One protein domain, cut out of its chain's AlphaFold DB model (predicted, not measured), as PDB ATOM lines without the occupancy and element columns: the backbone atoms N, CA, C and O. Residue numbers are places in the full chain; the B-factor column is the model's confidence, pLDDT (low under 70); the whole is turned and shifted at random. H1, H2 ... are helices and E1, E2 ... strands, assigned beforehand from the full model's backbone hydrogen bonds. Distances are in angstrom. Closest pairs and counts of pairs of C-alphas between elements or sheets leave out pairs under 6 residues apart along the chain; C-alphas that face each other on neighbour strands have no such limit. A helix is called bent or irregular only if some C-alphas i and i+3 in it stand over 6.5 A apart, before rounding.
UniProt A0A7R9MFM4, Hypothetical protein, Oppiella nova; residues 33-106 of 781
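AT A GLANCE: This is residues 33 to 106 of the 781 residues of the protein "Hypothetical protein" of Oppiella nova (UniProt A0A7R9MFM4). A small two-stranded hairpin, E1 and E2, has three helices gathered round it: the long helix H3 runs past E2, H1 lies at the end where E1 begins and E2 ends, and H2 stands at another side of the hairpin. The far end of H3 and the two residues after it, residues 100 to 106, stick out as a free arm. The printed part has 74 residues with two named strands and three named helices, in the order E1, E2, H1, H2, H3; the sheet E1 - E2 is antiparallel and the class is mostly helix. The whole is compact, with a radius of gyration of the C-alphas of 12.6 A, yet elongated in outline, with spans of 42 by 27 by 17 A.

IN THESE COORDINATES: The printed part begins with strand E1, residues 33 to 36, whose first C-alpha, that of Leu 33, is at (-9.030, -22.057, -27.600); E1 measures 10.0 A from first to last C-alpha. Strand E2, residues 42 to 46, measures 10.9 A. Helix H1, residues 48 to 57, measures 15.0 A and is irregular: C-alphas 49 and 52 are 7.2 A apart. Helix H2, residues 68 to 78, measures 16.1 A, and its first C-alpha, that of Pro 68, is at (-20.557, -22.895, -22.127). Helix H3, residues 83 to 104, is the longest at 32.2 A and ends with the C-alpha of Phe 104 at (4.301, -8.759, -34.030).

HOW THE PARTS SIT: E1 and E2 form a hairpin with a tight link of 5 residues, antiparallel, with 177 degrees between their N-to-C directions. The C-alphas of Tyr 34 and Trp 45 face each other at 4.7 A. N 33 and O 46 are within hydrogen-bond range at 2.8 A, and so are N 35 and O 44 at 2.9 A. After E2 a tight link of 1 residue leads into H1; the closest C-alphas of E1 and H1 are those of Leu 33 and Pro 48, 6.2 A apart. H1 and H2 touch, with the C-alphas of Pro 52 and Pro 68 closest at 6.1 A, and run the same way at a steep tilt of 61 degrees. The closest C-alphas of E1 and H2 are those of Leu 36 and Ala 76, 7.1 A apart. H2 and H3 touch only at the corner by their tight link, with the C-alphas of Ala 76 and Val 85 closest at 6.2 A; H3 touches H2 with residues 84 to 85 alone. Their lines stand at a steep tilt of 65 degrees, and they run opposite ways. E2 and H3 have 13 pairs of C-alphas within 8 A, the closest being those of Val 43 and Arg 89 at 4.4 A. E1 and H3 are apart. H1 and H3 are close but not clearly touching, with the C-alphas of Leu 55 and Leu 88 closest at 8.0 A. The O i to N i+4 pairs within hydrogen-bond range are 4 of 6 in H1, 6 of 7 in H2 and 15 of 18 in H3.

THE WHOLE: The two C-alphas farthest apart are those of Asp 65 and Ser 105, at 42.4 A. The printed part has no cut. The link from H1 to H2, 10 residues, is short but not tight, and no link is long. Residues 100 to 106, of which 100 to 104 belong to H3, stand free. The mean pLDDT of the printed part is 83.2, and the model's confidence is under 70 at residues 63 to 66 and 105 to 106.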
ATOM      1  N   LEU A  33      -8.081 -21.347 -26.743       90.75
ATOM      2  CA  LEU A  33      -9.030 -22.057 -27.600       90.75
ATOM      3  C   LEU A  33      -9.084 -21.393 -28.980       90.75
ATOM      4  O   LEU A  33      -8.879 -20.184 -29.100       90.75
ATOM      5  N   TYR A  34      -9.410 -22.172 -30.012       91.00
ATOM      6  CA  TYR A  34      -9.677 -21.689 -31.368       91.00
ATOM      7  C   TYR A  34     -10.865 -22.474 -31.941       91.00
ATOM      8  O   TYR A  34     -10.724 -23.641 -32.303       91.00
ATOM      9  N   VAL A  35     -12.051 -21.861 -31.959       90.31
ATOM     10  CA  VAL A  35     -13.315 -22.527 -32.317       90.31
ATOM     11  C   VAL A  35     -13.786 -22.058 -33.689       90.31
ATOM     12  O   VAL A  35     -13.903 -20.856 -33.945       90.31
ATOM     13  N   LEU A  36     -14.073 -23.022 -34.566       90.25
ATOM     14  CA  LEU A  36     -14.554 -22.805 -35.928       90.25
ATOM     15  C   LEU A  36     -16.048 -23.124 -36.048       90.25
ATOM     16  O   LEU A  36     -16.509 -24.143 -35.536       90.25
ATOM     17  N   SER A  37     -16.792 -22.289 -36.772       91.12
ATOM     18  CA  SER A  37     -18.178 -22.574 -37.155       91.12
ATOM     19  C   SER A  37     -18.282 -23.453 -38.400       91.12
ATOM     20  O   SER A  37     -17.327 -23.622 -39.167       91.12
ATOM     21  N   LYS A  38     -19.485 -23.981 -38.640       83.75
ATOM     22  CA  LYS A  38     -19.876 -24.611 -39.905       83.75
ATOM     23  C   LYS A  38     -19.770 -23.582 -41.041       83.75
ATOM     24  O   LYS A  38     -20.649 -22.741 -41.222       83.75
ATOM     25  N   GLY A  39     -18.649 -23.643 -41.762       79.31
ATOM     26  CA  GLY A  39     -18.200 -22.628 -42.725       79.31
ATOM     27  C   GLY A  39     -16.709 -22.274 -42.608       79.31
ATOM     28  O   GLY A  39     -16.165 -21.651 -43.510       79.31
ATOM     29  N   GLY A  40     -16.026 -22.692 -41.534       86.56
ATOM     30  CA  GLY A  40     -14.584 -22.482 -41.357       86.56
ATOM     31  C   GLY A  40     -14.198 -21.097 -40.831       86.56
ATOM     32  O   GLY A  40     -13.034 -20.715 -40.917       86.56
ATOM     33  N   HIS A  41     -15.144 -20.337 -40.269       88.12
ATOM     34  CA  HIS A  41     -14.856 -19.040 -39.652       88.12
ATOM     35  C   HIS A  41     -14.578 -19.184 -38.157       88.12
ATOM     36  O   HIS A  41     -15.284 -19.912 -37.460       88.12
ATOM     37  N   CYS A  42     -13.589 -18.446 -37.653       90.75
ATOM     38  CA  CYS A  42     -13.341 -18.350 -36.220       90.75
ATOM     39  C   CYS A  42     -14.498 -17.609 -35.531       90.75
ATOM     40  O   CYS A  42     -14.782 -16.455 -35.856       90.75
ATOM     41  N   VAL A  43     -15.165 -18.291 -34.598       90.94
ATOM     42  CA  VAL A  43     -16.230 -17.734 -33.742       90.94
ATOM     43  C   VAL A  43     -15.775 -17.515 -32.304       90.94
ATOM     44  O   VAL A  43     -16.414 -16.754 -31.589       90.94
ATOM     45  N   TYR A  44     -14.659 -18.128 -31.895       91.69
ATOM     46  CA  TYR A  44     -13.998 -17.832 -30.629       91.69
ATOM     47  C   TYR A  44     -12.485 -18.046 -30.714       91.69
ATOM     48  O   TYR A  44     -12.028 -19.104 -31.156       91.69
ATOM     49  N   TRP A  45     -11.716 -17.068 -30.230       89.50
ATOM     50  CA  TRP A  45     -10.284 -17.193 -29.964       89.50
ATOM     51  C   TRP A  45      -9.927 -16.499 -28.649       89.50
ATOM     52  O   TRP A  45     -10.274 -15.335 -28.440       89.50
ATOM     53  N   GLY A  46      -9.233 -17.209 -27.761       88.50
ATOM     54  CA  GLY A  46      -8.836 -16.682 -26.454       88.50
ATOM     55  C   GLY A  46      -8.723 -17.757 -25.370       88.50
ATOM     56  O   GLY A  46      -8.974 -18.930 -25.647       88.50
ATOM     57  N   PRO A  47      -8.324 -17.378 -24.143       90.19
ATOM     58  CA  PRO A  47      -8.230 -18.301 -23.016       90.19
ATOM     59  C   PRO A  47      -9.628 -18.763 -22.561       90.19
ATOM     60  O   PRO A  47     -10.554 -17.946 -22.545       90.19
ATOM     61  N   PRO A  48      -9.784 -20.040 -22.171       87.75
ATOM     62  CA  PRO A  48     -11.072 -20.697 -21.912       87.75
ATOM     63  C   PRO A  48     -11.951 -19.955 -20.897       87.75
ATOM     64  O   PRO A  48     -13.158 -19.844 -21.090       87.75
ATOM     65  N   ASP A  49     -11.349 -19.372 -19.863       86.75
ATOM     66  CA  ASP A  49     -12.055 -18.736 -18.742       86.75
ATOM     67  C   ASP A  49     -12.816 -17.463 -19.166       86.75
ATOM     68  O   ASP A  49     -13.746 -17.022 -18.492       86.75
ATOM     69  N   LYS A  50     -12.465 -16.881 -20.324       88.12
ATOM     70  CA  LYS A  50     -13.155 -15.721 -20.915       88.12
ATOM     71  C   LYS A  50     -14.298 -16.119 -21.862       88.12
ATOM     72  O   LYS A  50     -14.870 -15.245 -22.514       88.12
ATOM     73  N   LEU A  51     -14.623 -17.407 -21.998       87.44
ATOM     74  CA  LEU A  51     -15.710 -17.884 -22.863       87.44
ATOM     75  C   LEU A  51     -17.114 -17.487 -22.356       87.44
ATOM     76  O   LEU A  51     -17.866 -16.939 -23.163       87.44
ATOM     77  N   PRO A  52     -17.481 -17.651 -21.066       86.88
ATOM     78  CA  PRO A  52     -18.824 -17.290 -20.591       86.88
ATOM     79  C   PRO A  52     -19.087 -15.784 -20.718       86.88
ATOM     80  O   PRO A  52     -20.139 -15.361 -21.188       86.88
ATOM     81  N   GLN A  53     -18.080 -14.964 -20.399       86.75
ATOM     82  CA  GLN A  53     -18.127 -13.508 -20.575       86.75
ATOM     83  C   GLN A  53     -18.365 -13.115 -22.041       86.75
ATOM     84  O   GLN A  53     -19.129 -12.193 -22.317       86.75
ATOM     85  N   HIS A  54     -17.745 -13.825 -22.990       85.88
ATOM     86  CA  HIS A  54     -17.940 -13.584 -24.417       85.88
ATOM     87  C   HIS A  54     -19.349 -13.973 -24.891       85.88
ATOM     88  O   HIS A  54     -19.967 -13.199 -25.618       85.88
ATOM     89  N   LEU A  55     -19.883 -15.114 -24.445       88.06
ATOM     90  CA  LEU A  55     -21.248 -15.553 -24.770       88.06
ATOM     91  C   LEU A  55     -22.302 -14.582 -24.215       88.06
ATOM     92  O   LEU A  55     -23.138 -14.092 -24.978       88.06
ATOM     93  N   ASN A  56     -22.176 -14.192 -22.943       85.75
ATOM     94  CA  ASN A  56     -23.030 -13.176 -22.325       85.75
ATOM     95  C   ASN A  56     -22.935 -11.832 -23.073       85.75
ATOM     96  O   ASN A  56     -23.950 -11.173 -23.291       85.75
ATOM     97  N   SER A  57     -21.742 -11.443 -23.555       83.44
ATOM     98  CA  SER A  57     -21.567 -10.224 -24.365       83.44
ATOM     99  C   SER A  57     -22.298 -10.253 -25.715       83.44
ATOM    100  O   SER A  57     -22.466  -9.198 -26.325       83.44
ATOM    101  N   CYS A  58     -22.724 -11.430 -26.180       82.38
ATOM    102  CA  CYS A  58     -23.480 -11.670 -27.414       82.38
ATOM    103  C   CYS A  58     -24.951 -12.042 -27.136       82.38
ATOM    104  O   CYS A  58     -25.608 -12.616 -28.000       82.38
ATOM    105  N   GLY A  59     -25.462 -11.770 -25.928       79.75
ATOM    106  CA  GLY A  59     -26.855 -12.038 -25.551       79.75
ATOM    107  C   GLY A  59     -27.193 -13.517 -25.320       79.75
ATOM    108  O   GLY A  59     -28.368 -13.862 -25.258       79.75
ATOM    109  N   ILE A  60     -26.189 -14.393 -25.200       82.88
ATOM    110  CA  ILE A  60     -26.374 -15.833 -24.986       82.88
ATOM    111  C   ILE A  60     -26.248 -16.122 -23.488       82.88
ATOM    112  O   ILE A  60     -25.138 -16.272 -22.977       82.88
ATOM    113  N   THR A  61     -27.375 -16.204 -22.784       75.88
ATOM    114  CA  THR A  61     -27.418 -16.679 -21.394       75.88
ATOM    115  C   THR A  61     -27.203 -18.190 -21.339       75.88
ATOM    116  O   THR A  61     -27.864 -18.932 -22.065       75.88
ATOM    117  N   CYS A  62     -26.302 -18.644 -20.470       70.44
ATOM    118  CA  CYS A  62     -26.163 -20.055 -20.101       70.44
ATOM    119  C   CYS A  62     -26.728 -20.230 -18.685       70.44
ATOM    120  O   CYS A  62     -26.334 -19.474 -17.795       70.44
ATOM    121  N   ASP A  63     -27.629 -21.192 -18.486       68.44
ATOM    122  CA  ASP A  63     -28.109 -21.570 -17.148       68.44
ATOM    123  C   ASP A  63     -26.992 -22.268 -16.349       68.44
ATOM    124  O   ASP A  63     -26.017 -22.742 -16.938       68.44
ATOM    125  N   GLU A  64     -27.130 -22.377 -15.023       62.88
ATOM    126  CA  GLU A  64     -26.092 -22.969 -14.154       62.88
ATOM    127  C   GLU A  64     -25.766 -24.438 -14.501       62.88
ATOM    128  O   GLU A  64     -24.629 -24.871 -14.319       62.88
ATOM    129  N   ASP A  65     -26.719 -25.171 -15.089       58.44
ATOM    130  CA  ASP A  65     -26.551 -26.553 -15.562       58.44
ATOM    131  C   ASP A  65     -25.906 -26.678 -16.967       58.44
ATOM    132  O   ASP A  65     -25.615 -27.789 -17.416       58.44
ATOM    133  N   GLN A  66     -25.698 -25.578 -17.711       65.06
ATOM    134  CA  GLN A  66     -25.255 -25.625 -19.115       65.06
ATOM    135  C   GLN A  66     -23.753 -25.356 -19.299       65.06
ATOM    136  O   GLN A  66     -23.239 -24.293 -18.952       65.06
ATOM    137  N   VAL A  67     -23.045 -26.278 -19.963       77.69
ATOM    138  CA  VAL A  67     -21.607 -26.134 -20.240       77.69
ATOM    139  C   VAL A  67     -21.359 -25.120 -21.378       77.69
ATOM    140  O   VAL A  67     -21.707 -25.398 -22.529       77.69
ATOM    141  N   PRO A  68     -20.659 -23.987 -21.144       82.38
ATOM    142  CA  PRO A  68     -20.557 -22.895 -22.127       82.38
ATOM    143  C   PRO A  68     -19.936 -23.272 -23.484       82.38
ATOM    144  O   PRO A  68     -20.253 -22.664 -24.509       82.38
ATOM    145  N   ILE A  69     -19.058 -24.284 -23.532       84.44
ATOM    146  CA  ILE A  69     -18.495 -24.768 -24.805       84.44
ATOM    147  C   ILE A  69     -19.525 -25.521 -25.645       84.44
ATOM    148  O   ILE A  69     -19.477 -25.440 -26.869       84.44
ATOM    149  N   GLU A  70     -20.456 -26.236 -25.015       83.56
ATOM    150  CA  GLU A  70     -21.477 -27.017 -25.709       83.56
ATOM    151  C   GLU A  70     -22.522 -26.078 -26.308       83.56
ATOM    152  O   GLU A  70     -22.890 -26.238 -27.473       83.56
ATOM    153  N   THR A  71     -22.877 -25.009 -25.589       84.81
ATOM    154  CA  THR A  71     -23.676 -23.889 -26.106       84.81
ATOM    155  C   THR A  71     -22.989 -23.220 -27.303       84.81
ATOM    156  O   THR A  71     -23.609 -23.073 -28.362       84.81
ATOM    157  N   LEU A  72     -21.688 -22.896 -27.208       86.88
ATOM    158  CA  LEU A  72     -20.936 -22.327 -28.338       86.88
ATOM    159  C   LEU A  72     -20.872 -23.288 -29.537       86.88
ATOM    160  O   LEU A  72     -21.107 -22.856 -30.663       86.88
ATOM    161  N   ILE A  73     -20.565 -24.572 -29.329       86.75
ATOM    162  CA  ILE A  73     -20.482 -25.581 -30.400       86.75
ATOM    163  C   ILE A  73     -21.851 -25.778 -31.062       86.75
ATOM    164  O   ILE A  73     -21.938 -25.828 -32.292       86.75
ATOM    165  N   THR A  74     -22.927 -25.815 -30.275       84.75
ATOM    166  CA  THR A  74     -24.306 -25.936 -30.767       84.75
ATOM    167  C   THR A  74     -24.672 -24.750 -31.656       84.75
ATOM    168  O   THR A  74     -25.135 -24.951 -32.780       84.75
ATOM    169  N   ILE A  75     -24.377 -23.518 -31.230       85.56
ATOM    170  CA  ILE A  75     -24.589 -22.307 -32.039       85.56
ATOM    171  C   ILE A  75     -23.696 -22.326 -33.293       85.56
ATOM    172  O   ILE A  75     -24.186 -22.153 -34.409       85.56
ATOM    173  N   ALA A  76     -22.407 -22.639 -33.149       86.44
ATOM    174  CA  ALA A  76     -21.442 -22.729 -34.245       86.44
ATOM    175  C   ALA A  76     -21.811 -23.790 -35.306       86.44
ATOM    176  O   ALA A  76     -21.449 -23.642 -36.479       86.44
ATOM    177  N   SER A  77     -22.564 -24.831 -34.923       86.12
ATOM    178  CA  SER A  77     -23.077 -25.876 -35.821       86.12
ATOM    179  C   SER A  77     -24.198 -25.404 -36.758       86.12
ATOM    180  O   SER A  77     -24.405 -26.006 -37.815       86.12
ATOM    181  N   LYS A  78     -24.895 -24.309 -36.421       84.06
ATOM    182  CA  LYS A  78     -25.950 -23.732 -37.268       84.06
ATOM    183  C   LYS A  78     -25.374 -23.087 -38.535       84.06
ATOM    184  O   LYS A  78     -25.944 -23.235 -39.613       84.06
ATOM    185  N   GLY A  79     -24.193 -22.473 -38.420       80.00
ATOM    186  CA  GLY A  79     -23.469 -21.823 -39.517       80.00
ATOM    187  C   GLY A  79     -23.832 -20.347 -39.722       80.00
ATOM    188  O   GLY A  79     -24.672 -19.792 -39.023       80.00
ATOM    189  N   MET A  80     -23.171 -19.703 -40.690       82.25
ATOM    190  CA  MET A  80     -23.211 -18.241 -40.913       82.25
ATOM    191  C   MET A  80     -24.583 -17.636 -41.262       82.25
ATOM    192  O   MET A  80     -24.696 -16.415 -41.316       82.25
ATOM    193  N   SER A  81     -25.604 -18.456 -41.520       81.50
ATOM    194  CA  SER A  81     -26.986 -18.009 -41.728       81.50
ATOM    195  C   SER A  81     -27.723 -17.668 -40.427       81.50
ATOM    196  O   SER A  81     -28.773 -17.037 -40.486       81.50
ATOM    197  N   ASP A  82     -27.208 -18.083 -39.264       85.38
ATOM    198  CA  ASP A  82     -27.730 -17.661 -37.961       85.38
ATOM    199  C   ASP A  82     -27.079 -16.314 -37.552       85.38
ATOM    200  O   ASP A  82     -25.844 -16.202 -37.570       85.38
ATOM    201  N   PRO A  83     -27.864 -15.280 -37.187       84.38
ATOM    202  CA  PRO A  83     -27.333 -13.954 -36.858       84.38
ATOM    203  C   PRO A  83     -26.398 -13.963 -35.637       84.38
ATOM    204  O   PRO A  83     -25.441 -13.188 -35.600       84.38
ATOM    205  N   VAL A  84     -26.595 -14.879 -34.684       84.94
ATOM    206  CA  VAL A  84     -25.749 -15.019 -33.489       84.94
ATOM    207  C   VAL A  84     -24.347 -15.505 -33.876       84.94
ATOM    208  O   VAL A  84     -23.343 -15.028 -33.345       84.94
ATOM    209  N   VAL A  85     -24.244 -16.399 -34.869       86.75
ATOM    210  CA  VAL A  85     -22.954 -16.864 -35.418       86.75
ATOM    211  C   VAL A  85     -22.210 -15.724 -36.122       86.75
ATOM    212  O   VAL A  85     -20.983 -15.627 -36.019       86.75
ATOM    213  N   HIS A  86     -22.936 -14.837 -36.809       86.62
ATOM    214  CA  HIS A  86     -22.356 -13.651 -37.436       86.62
ATOM    215  C   HIS A  86     -21.800 -12.662 -36.392       86.62
ATOM    216  O   HIS A  86     -20.689 -12.152 -36.558       86.62
ATOM    217  N   GLU A  87     -22.525 -12.427 -35.296       86.81
ATOM    218  CA  GLU A  87     -22.094 -11.527 -34.222       86.81
ATOM    219  C   GLU A  87     -20.874 -12.060 -33.447       86.81
ATOM    220  O   GLU A  87     -19.895 -11.328 -33.265       86.81
ATOM    221  N   LEU A  88     -20.874 -13.350 -33.082       89.06
ATOM    222  CA  LEU A  88     -19.734 -14.034 -32.450       89.06
ATOM    223  C   LEU A  88     -18.453 -13.897 -33.290       89.06
ATOM    224  O   LEU A  88     -17.395 -13.515 -32.780       89.06
ATOM    225  N   ARG A  89     -18.556 -14.129 -34.607       89.62
ATOM    226  CA  ARG A  89     -17.447 -13.923 -35.553       89.62
ATOM    227  C   ARG A  89     -16.957 -12.472 -35.536       89.62
ATOM    228  O   ARG A  89     -15.745 -12.250 -35.523       89.62
ATOM    229  N   ALA A  90     -17.860 -11.490 -35.561       87.94
ATOM    230  CA  ALA A  90     -17.495 -10.074 -35.601       87.94
ATOM    231  C   ALA A  90     -16.718  -9.647 -34.343       87.94
ATOM    232  O   ALA A  90     -15.614  -9.108 -34.464       87.94
ATOM    233  N   LYS A  91     -17.240  -9.971 -33.151       86.00
ATOM    234  CA  LYS A  91     -16.609  -9.662 -31.852       86.00
ATOM    235  C   LYS A  91     -15.296 -10.419 -31.622       86.00
ATOM    236  O   LYS A  91     -14.366  -9.861 -31.046       86.00
ATOM    237  N   THR A  92     -15.172 -11.653 -32.117       89.81
ATOM    238  CA  THR A  92     -13.897 -12.390 -32.087       89.81
ATOM    239  C   THR A  92     -12.865 -11.793 -33.053       89.81
ATOM    240  O   THR A  92     -11.695 -11.657 -32.695       89.81
ATOM    241  N   THR A  93     -13.272 -11.380 -34.258       87.12
ATOM    242  CA  THR A  93     -12.344 -10.876 -35.290       87.12
ATOM    243  C   THR A  93     -11.721  -9.523 -34.924       87.12
ATOM    244  O   THR A  93     -10.545  -9.305 -35.216       87.12
ATOM    245  N   SER A  94     -12.474  -8.613 -34.295       84.88
ATOM    246  CA  SER A  94     -11.945  -7.312 -33.858       84.88
ATOM    247  C   SER A  94     -10.881  -7.473 -32.770       84.88
ATOM    248  O   SER A  94      -9.759  -6.996 -32.938       84.88
ATOM    249  N   ARG A  95     -11.195  -8.233 -31.711       84.44
ATOM    250  CA  ARG A  95     -10.263  -8.544 -30.619       84.44
ATOM    251  C   ARG A  95      -9.008  -9.267 -31.116       84.44
ATOM    252  O   ARG A  95      -7.902  -8.921 -30.708       84.44
ATOM    253  N   ALA A  96      -9.163 -10.247 -32.011       82.88
ATOM    254  CA  ALA A  96      -8.036 -11.034 -32.506       82.88
ATOM    255  C   ALA A  96      -6.973 -10.181 -33.221       82.88
ATOM    256  O   ALA A  96      -5.782 -10.442 -33.077       82.88
ATOM    257  N   LYS A  97      -7.387  -9.136 -33.952       83.00
ATOM    258  CA  LYS A  97      -6.452  -8.218 -34.622       83.00
ATOM    259  C   LYS A  97      -5.598  -7.416 -33.640       83.00
ATOM    260  O   LYS A  97      -4.421  -7.221 -33.915       83.00
ATOM    261  N   GLN A  98      -6.171  -6.983 -32.514       81.56
ATOM    262  CA  GLN A  98      -5.455  -6.189 -31.511       81.56
ATOM    263  C   GLN A  98      -4.343  -7.014 -30.848       81.56
ATOM    264  O   GLN A  98      -3.178  -6.644 -30.962       81.56
ATOM    265  N   GLU A  99      -4.673  -8.182 -30.276       80.94
ATOM    266  CA  GLU A  99      -3.677  -9.038 -29.601       80.94
ATOM    267  C   GLU A  99      -2.544  -9.497 -30.546       80.94
ATOM    268  O   GLU A  99      -1.401  -9.644 -30.124       80.94
ATOM    269  N   VAL A 100      -2.829  -9.725 -31.836       78.62
ATOM    270  CA  VAL A 100      -1.803 -10.123 -32.821       78.62
ATOM    271  C   VAL A 100      -0.862  -8.963 -33.164       78.62
ATOM    272  O   VAL A 100       0.341  -9.175 -33.313       78.62
ATOM    273  N   GLN A 101      -1.383  -7.740 -33.279       78.19
ATOM    274  CA  GLN A 101      -0.596  -6.571 -33.679       78.19
ATOM    275  C   GLN A 101       0.343  -6.070 -32.562       78.19
ATOM    276  O   GLN A 101       1.375  -5.475 -32.868       78.19
ATOM    277  N   GLU A 102       0.042  -6.372 -31.295       76.69
ATOM    278  CA  GLU A 102       0.950  -6.155 -30.155       76.69
ATOM    279  C   GLU A 102       2.104  -7.168 -30.097       76.69
ATOM    280  O   GLU A 102       3.205  -6.811 -29.692       76.69
ATOM    281  N   VAL A 103       1.887  -8.423 -30.510       74.06
ATOM    282  CA  VAL A 103       2.944  -9.453 -30.494       74.06
ATOM    283  C   VAL A 103       3.928  -9.258 -31.651       74.06
ATOM    284  O   VAL A 103       5.138  -9.336 -31.451       74.06
ATOM    285  N   PHE A 104       3.438  -8.948 -32.856       70.00
ATOM    286  CA  PHE A 104       4.301  -8.759 -34.030       70.00
ATOM    287  C   PHE A 104       5.244  -7.547 -33.938       70.00
ATOM    288  O   PHE A 104       6.241  -7.518 -34.655       70.00
ATOM    289  N   SER A 105       4.970  -6.566 -33.072       67.56
ATOM    290  CA  SER A 105       5.876  -5.435 -32.826       67.56
ATOM    291  C   SER A 105       6.987  -5.738 -31.809       67.56
ATOM    292  O   SER A 105       7.845  -4.887 -31.591       67.56
ATOM    293  N   GLN A 106       6.994  -6.934 -31.203       65.75
ATOM    294  CA  GLN A 106       7.933  -7.336 -30.145       65.75
ATOM    295  C   GLN A 106       8.930  -8.434 -30.564       65.75
ATOM    296  O   GLN A 106       9.814  -8.773 -29.780       65.75
TER     297      GLN A 106